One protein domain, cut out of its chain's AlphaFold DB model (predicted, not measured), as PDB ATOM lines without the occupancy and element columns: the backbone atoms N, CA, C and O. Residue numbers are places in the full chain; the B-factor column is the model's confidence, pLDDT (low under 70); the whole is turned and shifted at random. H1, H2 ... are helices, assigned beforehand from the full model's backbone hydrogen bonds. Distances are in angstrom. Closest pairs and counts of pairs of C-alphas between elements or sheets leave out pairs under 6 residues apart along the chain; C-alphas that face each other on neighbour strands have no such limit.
ATOM      1  N   ARG A  37     149.663 253.113 152.271       92.69
ATOM      2  CA  ARG A  37     148.438 252.816 151.492       92.69
ATOM      3  C   ARG A  37     148.705 252.230 150.103       92.69
ATOM      4  O   ARG A  37     147.932 251.392 149.642       92.69
ATOM      5  N   ASN A  38     149.775 252.639 149.424       92.56
ATOM      6  CA  ASN A  38     150.136 252.121 148.100       92.56
ATOM      7  C   ASN A  38     150.732 250.712 148.205       92.56
ATOM      8  O   ASN A  38     150.382 249.844 147.406       92.56
ATOM      9  N   LYS A  39     151.566 250.463 149.226       91.12
ATOM     10  CA  LYS A  39     152.087 249.127 149.561       91.12
ATOM     11  C   LYS A  39     150.923 248.161 149.838       91.12
ATOM     12  O   LYS A  39     150.777 247.166 149.131       91.12
ATOM     13  N   ALA A  40     150.015 248.544 150.738       92.19
ATOM     14  CA  ALA A  40     148.759 247.847 151.030       92.19
ATOM     15  C   ALA A  40     147.891 247.574 149.783       92.19
ATOM     16  O   ALA A  40     147.423 246.454 149.575       92.19
ATOM     17  N   THR A  41     147.703 248.579 148.920       93.75
ATOM     18  CA  THR A  41     146.889 248.449 147.696       93.75
ATOM     19  C   THR A  41     147.498 247.447 146.722       93.75
ATOM     20  O   THR A  41     146.794 246.574 146.221       93.75
ATOM     21  N   ASN A  42     148.813 247.502 146.506       91.88
ATOM     22  CA  ASN A  42     149.507 246.572 145.618       91.88
ATOM     23  C   ASN A  42     149.501 245.128 146.156       91.88
ATOM     24  O   ASN A  42     149.427 244.191 145.360       91.88
ATOM     25  N   VAL A  43     149.538 244.934 147.480       91.56
ATOM     26  CA  VAL A  43     149.385 243.612 148.118       91.56
ATOM     27  C   VAL A  43     147.987 243.054 147.887       91.56
ATOM     28  O   VAL A  43     147.864 241.948 147.368       91.56
ATOM     29  N   MET A  44     146.943 243.826 148.194       91.19
ATOM     30  CA  MET A  44     145.552 243.419 147.973       91.19
ATOM     31  C   MET A  44     145.299 243.055 146.503       91.19
ATOM     32  O   MET A  44     144.778 241.981 146.217       91.19
ATOM     33  N   ILE A  45     145.737 243.893 145.553       92.88
ATOM     34  CA  ILE A  45     145.608 243.615 144.110       92.88
ATOM     35  C   ILE A  45     146.273 242.279 143.737       92.88
ATOM     36  O   ILE A  45     145.666 241.478 143.026       92.88
ATOM     37  N   LYS A  46     147.483 242.003 144.249       90.75
ATOM     38  CA  LYS A  46     148.180 240.722 144.033       90.75
ATOM     39  C   LYS A  46     147.452 239.537 144.678       90.75
ATOM     40  O   LYS A  46     147.348 238.493 144.044       90.75
ATOM     41  N   GLN A  47     146.928 239.690 145.896       90.00
ATOM     42  CA  GLN A  47     146.176 238.643 146.604       90.00
ATOM     43  C   GLN A  47     144.876 238.266 145.882       90.00
ATOM     44  O   GLN A  47     144.547 237.086 145.802       90.00
ATOM     45  N   PHE A  48     144.162 239.237 145.301       89.12
ATOM     46  CA  PHE A  48     142.955 238.951 144.517       89.12
ATOM     47  C   PHE A  48     143.241 238.314 143.145       89.12
ATOM     48  O   PHE A  48     142.314 237.760 142.556       89.12
ATOM     49  N   GLN A  49     144.494 238.365 142.663       80.38
ATOM     50  CA  GLN A  49     145.061 237.796 141.420       80.38
ATOM     51  C   GLN A  49     144.410 238.215 140.086       80.38
ATOM     52  O   GLN A  49     145.106 238.345 139.086       80.38
ATOM     53  N   ASN A  50     143.098 238.438 140.051       82.62
ATOM     54  CA  ASN A  50     142.296 238.753 138.876       82.62
ATOM     55  C   ASN A  50     141.202 239.763 139.258       82.62
ATOM     56  O   ASN A  50     140.069 239.382 139.568       82.62
ATOM     57  N   LEU A  51     141.517 241.063 139.232       91.81
ATOM     58  CA  LEU A  51     140.492 242.105 139.352       91.81
ATOM     59  C   LEU A  51     139.659 242.156 138.069       91.81
ATOM     60  O   LEU A  51     140.066 242.734 137.067       91.81
ATOM     61  N   LYS A  52     138.466 241.559 138.114       92.00
ATOM     62  CA  LYS A  52     137.556 241.420 136.965       92.00
ATOM     63  C   LYS A  52     136.824 242.715 136.598       92.00
ATOM     64  O   LYS A  52     136.097 242.741 135.613       92.00
ATOM     65  N   SER A  53     136.942 243.771 137.406       96.00
ATOM     66  CA  SER A  53     136.294 245.061 137.145       96.00
ATOM     67  C   SER A  53     136.959 246.218 137.892       96.00
ATOM     68  O   SER A  53     137.446 246.059 139.013       96.00
ATOM     69  N   TYR A  54     136.871 247.423 137.319       95.25
ATOM     70  CA  TYR A  54     137.281 248.664 137.989       95.25
ATOM     71  C   TYR A  54     136.534 248.891 139.317       95.25
ATOM     72  O   TYR A  54     137.113 249.385 140.282       95.25
ATOM     73  N   ARG A  55     135.277 248.434 139.422       95.06
ATOM     74  CA  ARG A  55     134.506 248.459 140.674       95.06
ATOM     75  C   ARG A  55     135.229 247.737 141.818       95.06
ATOM     76  O   ARG A  55     135.273 248.270 142.921       95.06
ATOM     77  N   GLN A  56     135.827 246.570 141.571       93.56
ATOM     78  CA  GLN A  56     136.575 245.836 142.601       93.56
ATOM     79  C   GLN A  56     137.840 246.594 143.034       93.56
ATOM     80  O   GLN A  56     138.122 246.661 144.229       93.56
ATOM     81  N   TYR A  57     138.553 247.234 142.097       95.69
ATOM     82  CA  TYR A  57     139.667 248.134 142.427       95.69
ATOM     83  C   TYR A  57     139.211 249.306 143.316       95.69
ATOM     84  O   TYR A  57     139.852 249.597 144.326       95.69
ATOM     85  N   VAL A  58     138.085 249.949 142.983       95.69
ATOM     86  CA  VAL A  58     137.517 251.052 143.775       95.69
ATOM     87  C   VAL A  58     137.071 250.582 145.163       95.69
ATOM     88  O   VAL A  58     137.369 251.259 146.143       95.69
ATOM     89  N   GLU A  59     136.416 249.423 145.282       94.75
ATOM     90  CA  GLU A  59     136.052 248.820 146.575       94.75
ATOM     91  C   GLU A  59     137.293 248.580 147.458       94.75
ATOM     92  O   GLU A  59     137.313 249.023 148.607       94.75
ATOM     93  N   ILE A  60     138.351 247.962 146.916       95.12
ATOM     94  CA  ILE A  60     139.617 247.700 147.627       95.12
ATOM     95  C   ILE A  60     140.299 249.010 148.047       95.12
ATOM     96  O   ILE A  60     140.643 249.185 149.214       95.12
ATOM     97  N   LYS A  61     140.455 249.963 147.122       95.25
ATOM     98  CA  LYS A  61     141.100 251.258 147.387       95.25
ATOM     99  C   LYS A  61     140.345 252.070 148.444       95.25
ATOM    100  O   LYS A  61     140.965 252.650 149.331       95.25
ATOM    101  N   THR A  62     139.014 252.082 148.370       94.50
ATOM    102  CA  THR A  62     138.144 252.783 149.331       94.50
ATOM    103  C   THR A  62     138.229 252.150 150.714       94.50
ATOM    104  O   THR A  62     138.240 252.863 151.715       94.50
ATOM    105  N   LEU A  63     138.321 250.821 150.781       92.44
ATOM    106  CA  LEU A  63     138.512 250.101 152.032       92.44
ATOM    107  C   LEU A  63     139.868 250.433 152.668       92.44
ATOM    108  O   LEU A  63     139.907 250.860 153.815       92.44
ATOM    109  N   ILE A  64     140.967 250.357 151.912       94.12
ATOM    110  CA  ILE A  64     142.315 250.665 152.422       94.12
ATOM    111  C   ILE A  64     142.410 252.118 152.912       94.12
ATOM    112  O   ILE A  64     143.049 252.381 153.928       94.12
ATOM    113  N   LEU A  65     141.729 253.058 152.245       93.25
ATOM    114  CA  LEU A  65     141.623 254.454 152.687       93.25
ATOM    115  C   LEU A  65     140.858 254.631 154.011       93.25
ATOM    116  O   LEU A  65     141.126 255.596 154.723       93.25
ATOM    117  N   ARG A  66     139.927 253.726 154.349       92.25
ATOM    118  CA  ARG A  66     139.204 253.721 155.634       92.25
ATOM    119  C   ARG A  66     140.009 253.054 156.750       92.25
ATOM    120  O   ARG A  66     139.972 253.533 157.875       92.25
ATOM    121  N   CYS A  67     140.727 251.974 156.442       90.25
ATOM    122  CA  CYS A  67     141.495 251.199 157.422       90.25
ATOM    123  C   CYS A  67     142.824 251.871 157.792       90.25
ATOM    124  O   CYS A  67     143.195 251.912 158.960       90.25
ATOM    125  N   LEU A  68     143.540 252.422 156.806       91.75
ATOM    126  CA  LEU A  68     144.811 253.114 157.015       91.75
ATOM    127  C   LEU A  68     144.573 254.624 157.064       91.75
ATOM    128  O   LEU A  68     144.766 255.334 156.071       91.75
ATOM    129  N   THR A  69     144.144 255.125 158.223       87.31
ATOM    130  CA  THR A  69     143.982 256.566 158.501       87.31
ATOM    131  C   THR A  69     145.298 257.327 158.325       87.31
ATOM    132  O   THR A  69     145.321 258.369 157.668       87.31
ATOM    133  N   ASN A  70     146.404 256.750 158.801       86.81
ATOM    134  CA  ASN A  70     147.754 257.274 158.625       86.81
ATOM    135  C   ASN A  70     148.406 256.705 157.355       86.81
ATOM    136  O   ASN A  70     148.376 255.502 157.100       86.81
ATOM    137  N   ASN A  71     149.020 257.581 156.557       85.88
ATOM    138  CA  ASN A  71     149.740 257.230 155.329       85.88
ATOM    139  C   ASN A  71     151.226 257.585 155.459       85.88
ATOM    140  O   ASN A  71     151.754 258.355 154.659       85.88
ATOM    141  N   SER A  72     151.873 257.065 156.501       85.62
ATOM    142  CA  SER A  72     153.314 257.209 156.689       85.62
ATOM    143  C   SER A  72     154.093 256.589 155.524       85.62
ATOM    144  O   SER A  72     153.647 255.642 154.865       85.62
ATOM    145  N   GLU A  73     155.273 257.142 155.265       79.94
ATOM    146  CA  GLU A  73     156.273 256.517 154.409       79.94
ATOM    147  C   GLU A  73     157.006 255.449 155.224       79.94
ATOM    148  O   GLU A  73     157.606 255.761 156.250       79.94
ATOM    149  N   THR A  74     156.949 254.187 154.799       72.56
ATOM    150  CA  THR A  74     157.721 253.109 155.435       72.56
ATOM    151  C   THR A  74     159.073 252.962 154.741       72.56
ATOM    152  O   THR A  74     159.112 252.843 153.516       72.56
ATOM    153  N   GLU A  75     160.161 252.954 155.518       64.12
ATOM    154  CA  GLU A  75     161.546 252.768 155.037       64.12
ATOM    155  C   GLU A  75     161.700 251.426 154.285       64.12
ATOM    156  O   GLU A  75     162.291 251.353 153.204       64.12
ATOM    157  N   ASP A  76     161.101 250.374 154.848       68.12
ATOM    158  CA  ASP A  76     161.258 248.993 154.408       68.12
ATOM    159  C   ASP A  76     160.452 248.672 153.144       68.12
ATOM    160  O   ASP A  76     159.222 248.534 153.152       68.12
ATOM    161  N   ASN A  77     161.180 248.455 152.049       58.59
ATOM    162  CA  ASN A  77     160.628 247.974 150.783       58.59
ATOM    163  C   ASN A  77     160.440 246.438 150.734       58.59
ATOM    164  O   ASN A  77     159.862 245.942 149.768       58.59
ATOM    165  N   VAL A  78     160.908 245.687 151.744       59.84
ATOM    166  CA  VAL A  78     160.956 244.205 151.734       59.84
ATOM    167  C   VAL A  78     160.113 243.577 152.853       59.84
ATOM    168  O   VAL A  78     159.308 242.688 152.584       59.84
ATOM    169  N   SER A  79     160.257 244.056 154.088       61.03
ATOM    170  CA  SER A  79     159.496 243.637 155.274       61.03
ATOM    171  C   SER A  79     158.107 244.281 155.315       61.03
ATOM    172  O   SER A  79     157.935 245.442 154.943       61.03
ATOM    173  N   PHE A  80     157.113 243.556 155.823       61.00
ATOM    174  CA  PHE A  80     155.906 244.143 156.413       61.00
ATOM    175  C   PHE A  80     156.158 244.298 157.917       61.00
ATOM    176  O   PHE A  80     156.747 243.398 158.513       61.00
ATOM    177  N   SER A  81     155.757 245.418 158.524       63.88
ATOM    178  CA  SER A  81     155.778 245.534 159.989       63.88
ATOM    179  C   SER A  81     154.655 244.692 160.606       63.88
ATOM    180  O   SER A  81     153.732 244.272 159.905       63.88
ATOM    181  N   GLU A  82     154.674 244.459 161.920       62.84
ATOM    182  CA  GLU A  82     153.566 243.751 162.583       62.84
ATOM    183  C   GLU A  82     152.223 244.481 162.405       62.84
ATOM    184  O   GLU A  82     151.203 243.839 162.141       62.84
ATOM    185  N   ASP A  83     152.225 245.819 162.383       63.38
ATOM    186  CA  ASP A  83     151.044 246.600 162.003       63.38
ATOM    187  C   ASP A  83     150.501 246.232 160.607       63.38
ATOM    188  O   ASP A  83     149.306 246.382 160.359       63.38
ATOM    189  N   ASP A  84     151.349 245.844 159.649       64.88
ATOM    190  CA  ASP A  84     150.928 245.458 158.296       64.88
ATOM    191  C   ASP A  84     150.370 244.022 158.258       64.88
ATOM    192  O   ASP A  84     149.484 243.741 157.448       64.88
ATOM    193  N   ASN A  85     150.776 243.136 159.177       68.19
ATOM    194  CA  ASN A  85     150.108 241.838 159.363       68.19
ATOM    195  C   ASN A  85     148.654 242.012 159.836       68.19
ATOM    196  O   ASN A  85     147.784 241.231 159.440       68.19
ATOM    197  N   SER A  86     148.345 243.076 160.592       69.56
ATOM    198  CA  SER A  86     146.952 243.400 160.949       69.56
ATOM    199  C   SER A  86     146.066 243.613 159.712       69.56
ATOM    200  O   SER A  86     144.903 243.206 159.707       69.56
ATOM    201  N   LEU A  87     146.625 244.156 158.621       68.62
ATOM    202  CA  LEU A  87     145.911 244.347 157.359       68.62
ATOM    203  C   LEU A  87     145.618 243.014 156.661       68.62
ATOM    204  O   LEU A  87     144.545 242.871 156.083       68.62
ATOM    205  N   ALA A  88     146.526 242.035 156.728       66.81
ATOM    206  CA  ALA A  88     146.298 240.702 156.167       66.81
ATOM    207  C   ALA A  88     145.154 239.973 156.898       66.81
ATOM    208  O   ALA A  88     144.251 239.433 156.252       66.81
ATOM    209  N   ASN A  89     145.128 240.054 158.231       72.75
ATOM    210  CA  ASN A  89     144.019 239.545 159.044       72.75
ATOM    211  C   ASN A  89     142.708 240.293 158.733       72.75
ATOM    212  O   ASN A  89     141.642 239.683 158.638       72.75
ATOM    213  N   TYR A  90     142.781 241.603 158.479       68.62
ATOM    214  CA  TYR A  90     141.630 242.391 158.041       68.62
ATOM    215  C   TYR A  90     141.119 241.965 156.648       68.62
ATOM    216  O   TYR A  90     139.908 241.871 156.453       68.62
ATOM    217  N   THR A  91     141.998 241.607 155.697       66.06
ATOM    218  CA  THR A  91     141.605 240.993 154.408       66.06
ATOM    219  C   THR A  91     140.771 239.729 154.614       66.06
ATOM    220  O   THR A  91     139.752 239.542 153.940       66.06
ATOM    221  N   GLN A  92     141.174 238.874 155.558       74.25
ATOM    222  CA  GLN A  92     140.438 237.658 155.884       74.25
ATOM    223  C   GLN A  92     139.059 237.975 156.483       74.25
ATOM    224  O   GLN A  92     138.061 237.459 155.968       74.25
ATOM    225  N   LEU A  93     138.983 238.886 157.461       70.12
ATOM    226  CA  LEU A  93     137.722 239.347 158.060       70.12
ATOM    227  C   LEU A  93     136.741 239.889 157.007       70.12
ATOM    228  O   LEU A  93     135.579 239.493 156.996       70.12
ATOM    229  N   ILE A  94     137.195 240.698 156.042       65.00
ATOM    230  CA  ILE A  94     136.339 241.180 154.937       65.00
ATOM    231  C   ILE A  94     135.815 240.017 154.087       65.00
ATOM    232  O   ILE A  94     134.679 240.054 153.607       65.00
ATOM    233  N   SER A  95     136.627 238.978 153.870       68.44
ATOM    234  CA  SER A  95     136.204 237.786 153.126       68.44
ATOM    235  C   SER A  95     135.105 237.002 153.857       68.44
ATOM    236  O   SER A  95     134.325 236.296 153.218       68.44
ATOM    237  N   GLU A  96     135.034 237.125 155.181       74.62
ATOM    238  CA  GLU A  96     134.056 236.476 156.055       74.62
ATOM    239  C   GLU A  96     132.801 237.347 156.223       74.62
ATOM    240  O   GLU A  96     131.690 236.858 156.010       74.62
ATOM    241  N   GLU A  97     132.945 238.660 156.420       69.38
ATOM    242  CA  GLU A  97     131.833 239.618 156.358       69.38
ATOM    243  C   GLU A  97     131.099 239.561 155.012       69.38
ATOM    244  O   GLU A  97     129.869 239.497 154.982       69.38
TER     245      GLU A  97
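AT A GLANCE: This is residues 37 to 97 of the 668 residues of an uncharacterized protein of Melipona quadrifasciata (UniProt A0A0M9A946). Two helices, H1 and H2, cross at a steep angle and run opposite ways, and a third, H3, reaches over one side of this pair; the three centres make a triangle. H3 is only loosely attached, and a long loop, residues 68 to 81, swings out from the end of H2 to reach it at one end of the longest axis. The printed part has 61 residues with three named helices, in the order H1, H2, H3, and no named strand; the class is all helix. The whole is compact, with a radius of gyration of the C-alphas of 11.6 A, and only just elongated, spanning 32 by 21 by 21 A.

HOW THE PARTS SIT: Start at the first printed residue, where H1 takes residues 37 to 48. After a tight link of 5 residues you reach H2, residues 54 to 67. H1 and H2 touch, and their closest C-alphas are those of Thr 41 and Lys 61, 6.4 A apart. Their lines stand at a steep tilt of 48 degrees, and they run opposite ways. A long link of 14 residues then leads to H3, residues 82 to 97. H1 and H3 only just touch, with 3 pairs of C-alphas within 8 A; look at Ala 40 and Leu 87, the closest C-alphas, at 7.8 A. H1 touches H3 with residues 40 to 44 alone, and H3 touches H1 with residues 84 to 91 alone. Their lines stand at a steep tilt of 46 degrees, and they run the same way. H2 and H3 are near each other, with 7 pairs of C-alphas within 10 A and the closest at 8.2 A. In H1 and H2 every O i to N i+4 pair is within hydrogen-bond range; in H3, 11 of 12 are.

IN THESE COORDINATES: Find C-alpha 37 at (148.438, 252.816, 151.492); from there H1 runs 16.5 A to C-alpha 48. Next find C-alpha 54 at (137.281, 248.664, 137.989), from which H2 runs 20.0 A to C-alpha 67. H3, the longest helix with 16 residues, runs 23.0 A from Glu 82 to C-alpha 97 at (131.833, 239.618, 156.358).

THE WHOLE: Look for the two C-alphas farthest apart at Glu 75 and Glu 97, 32.5 A from each other. Residues 49 to 55, of which 54 and 55 belong to H2, stand free. The printed part has no cut. The mean pLDDT of the printed part is 81.6, but that of H3 is 68; residues 75 to 88, 90 to 91, 94 to 95 and 97 are under 70.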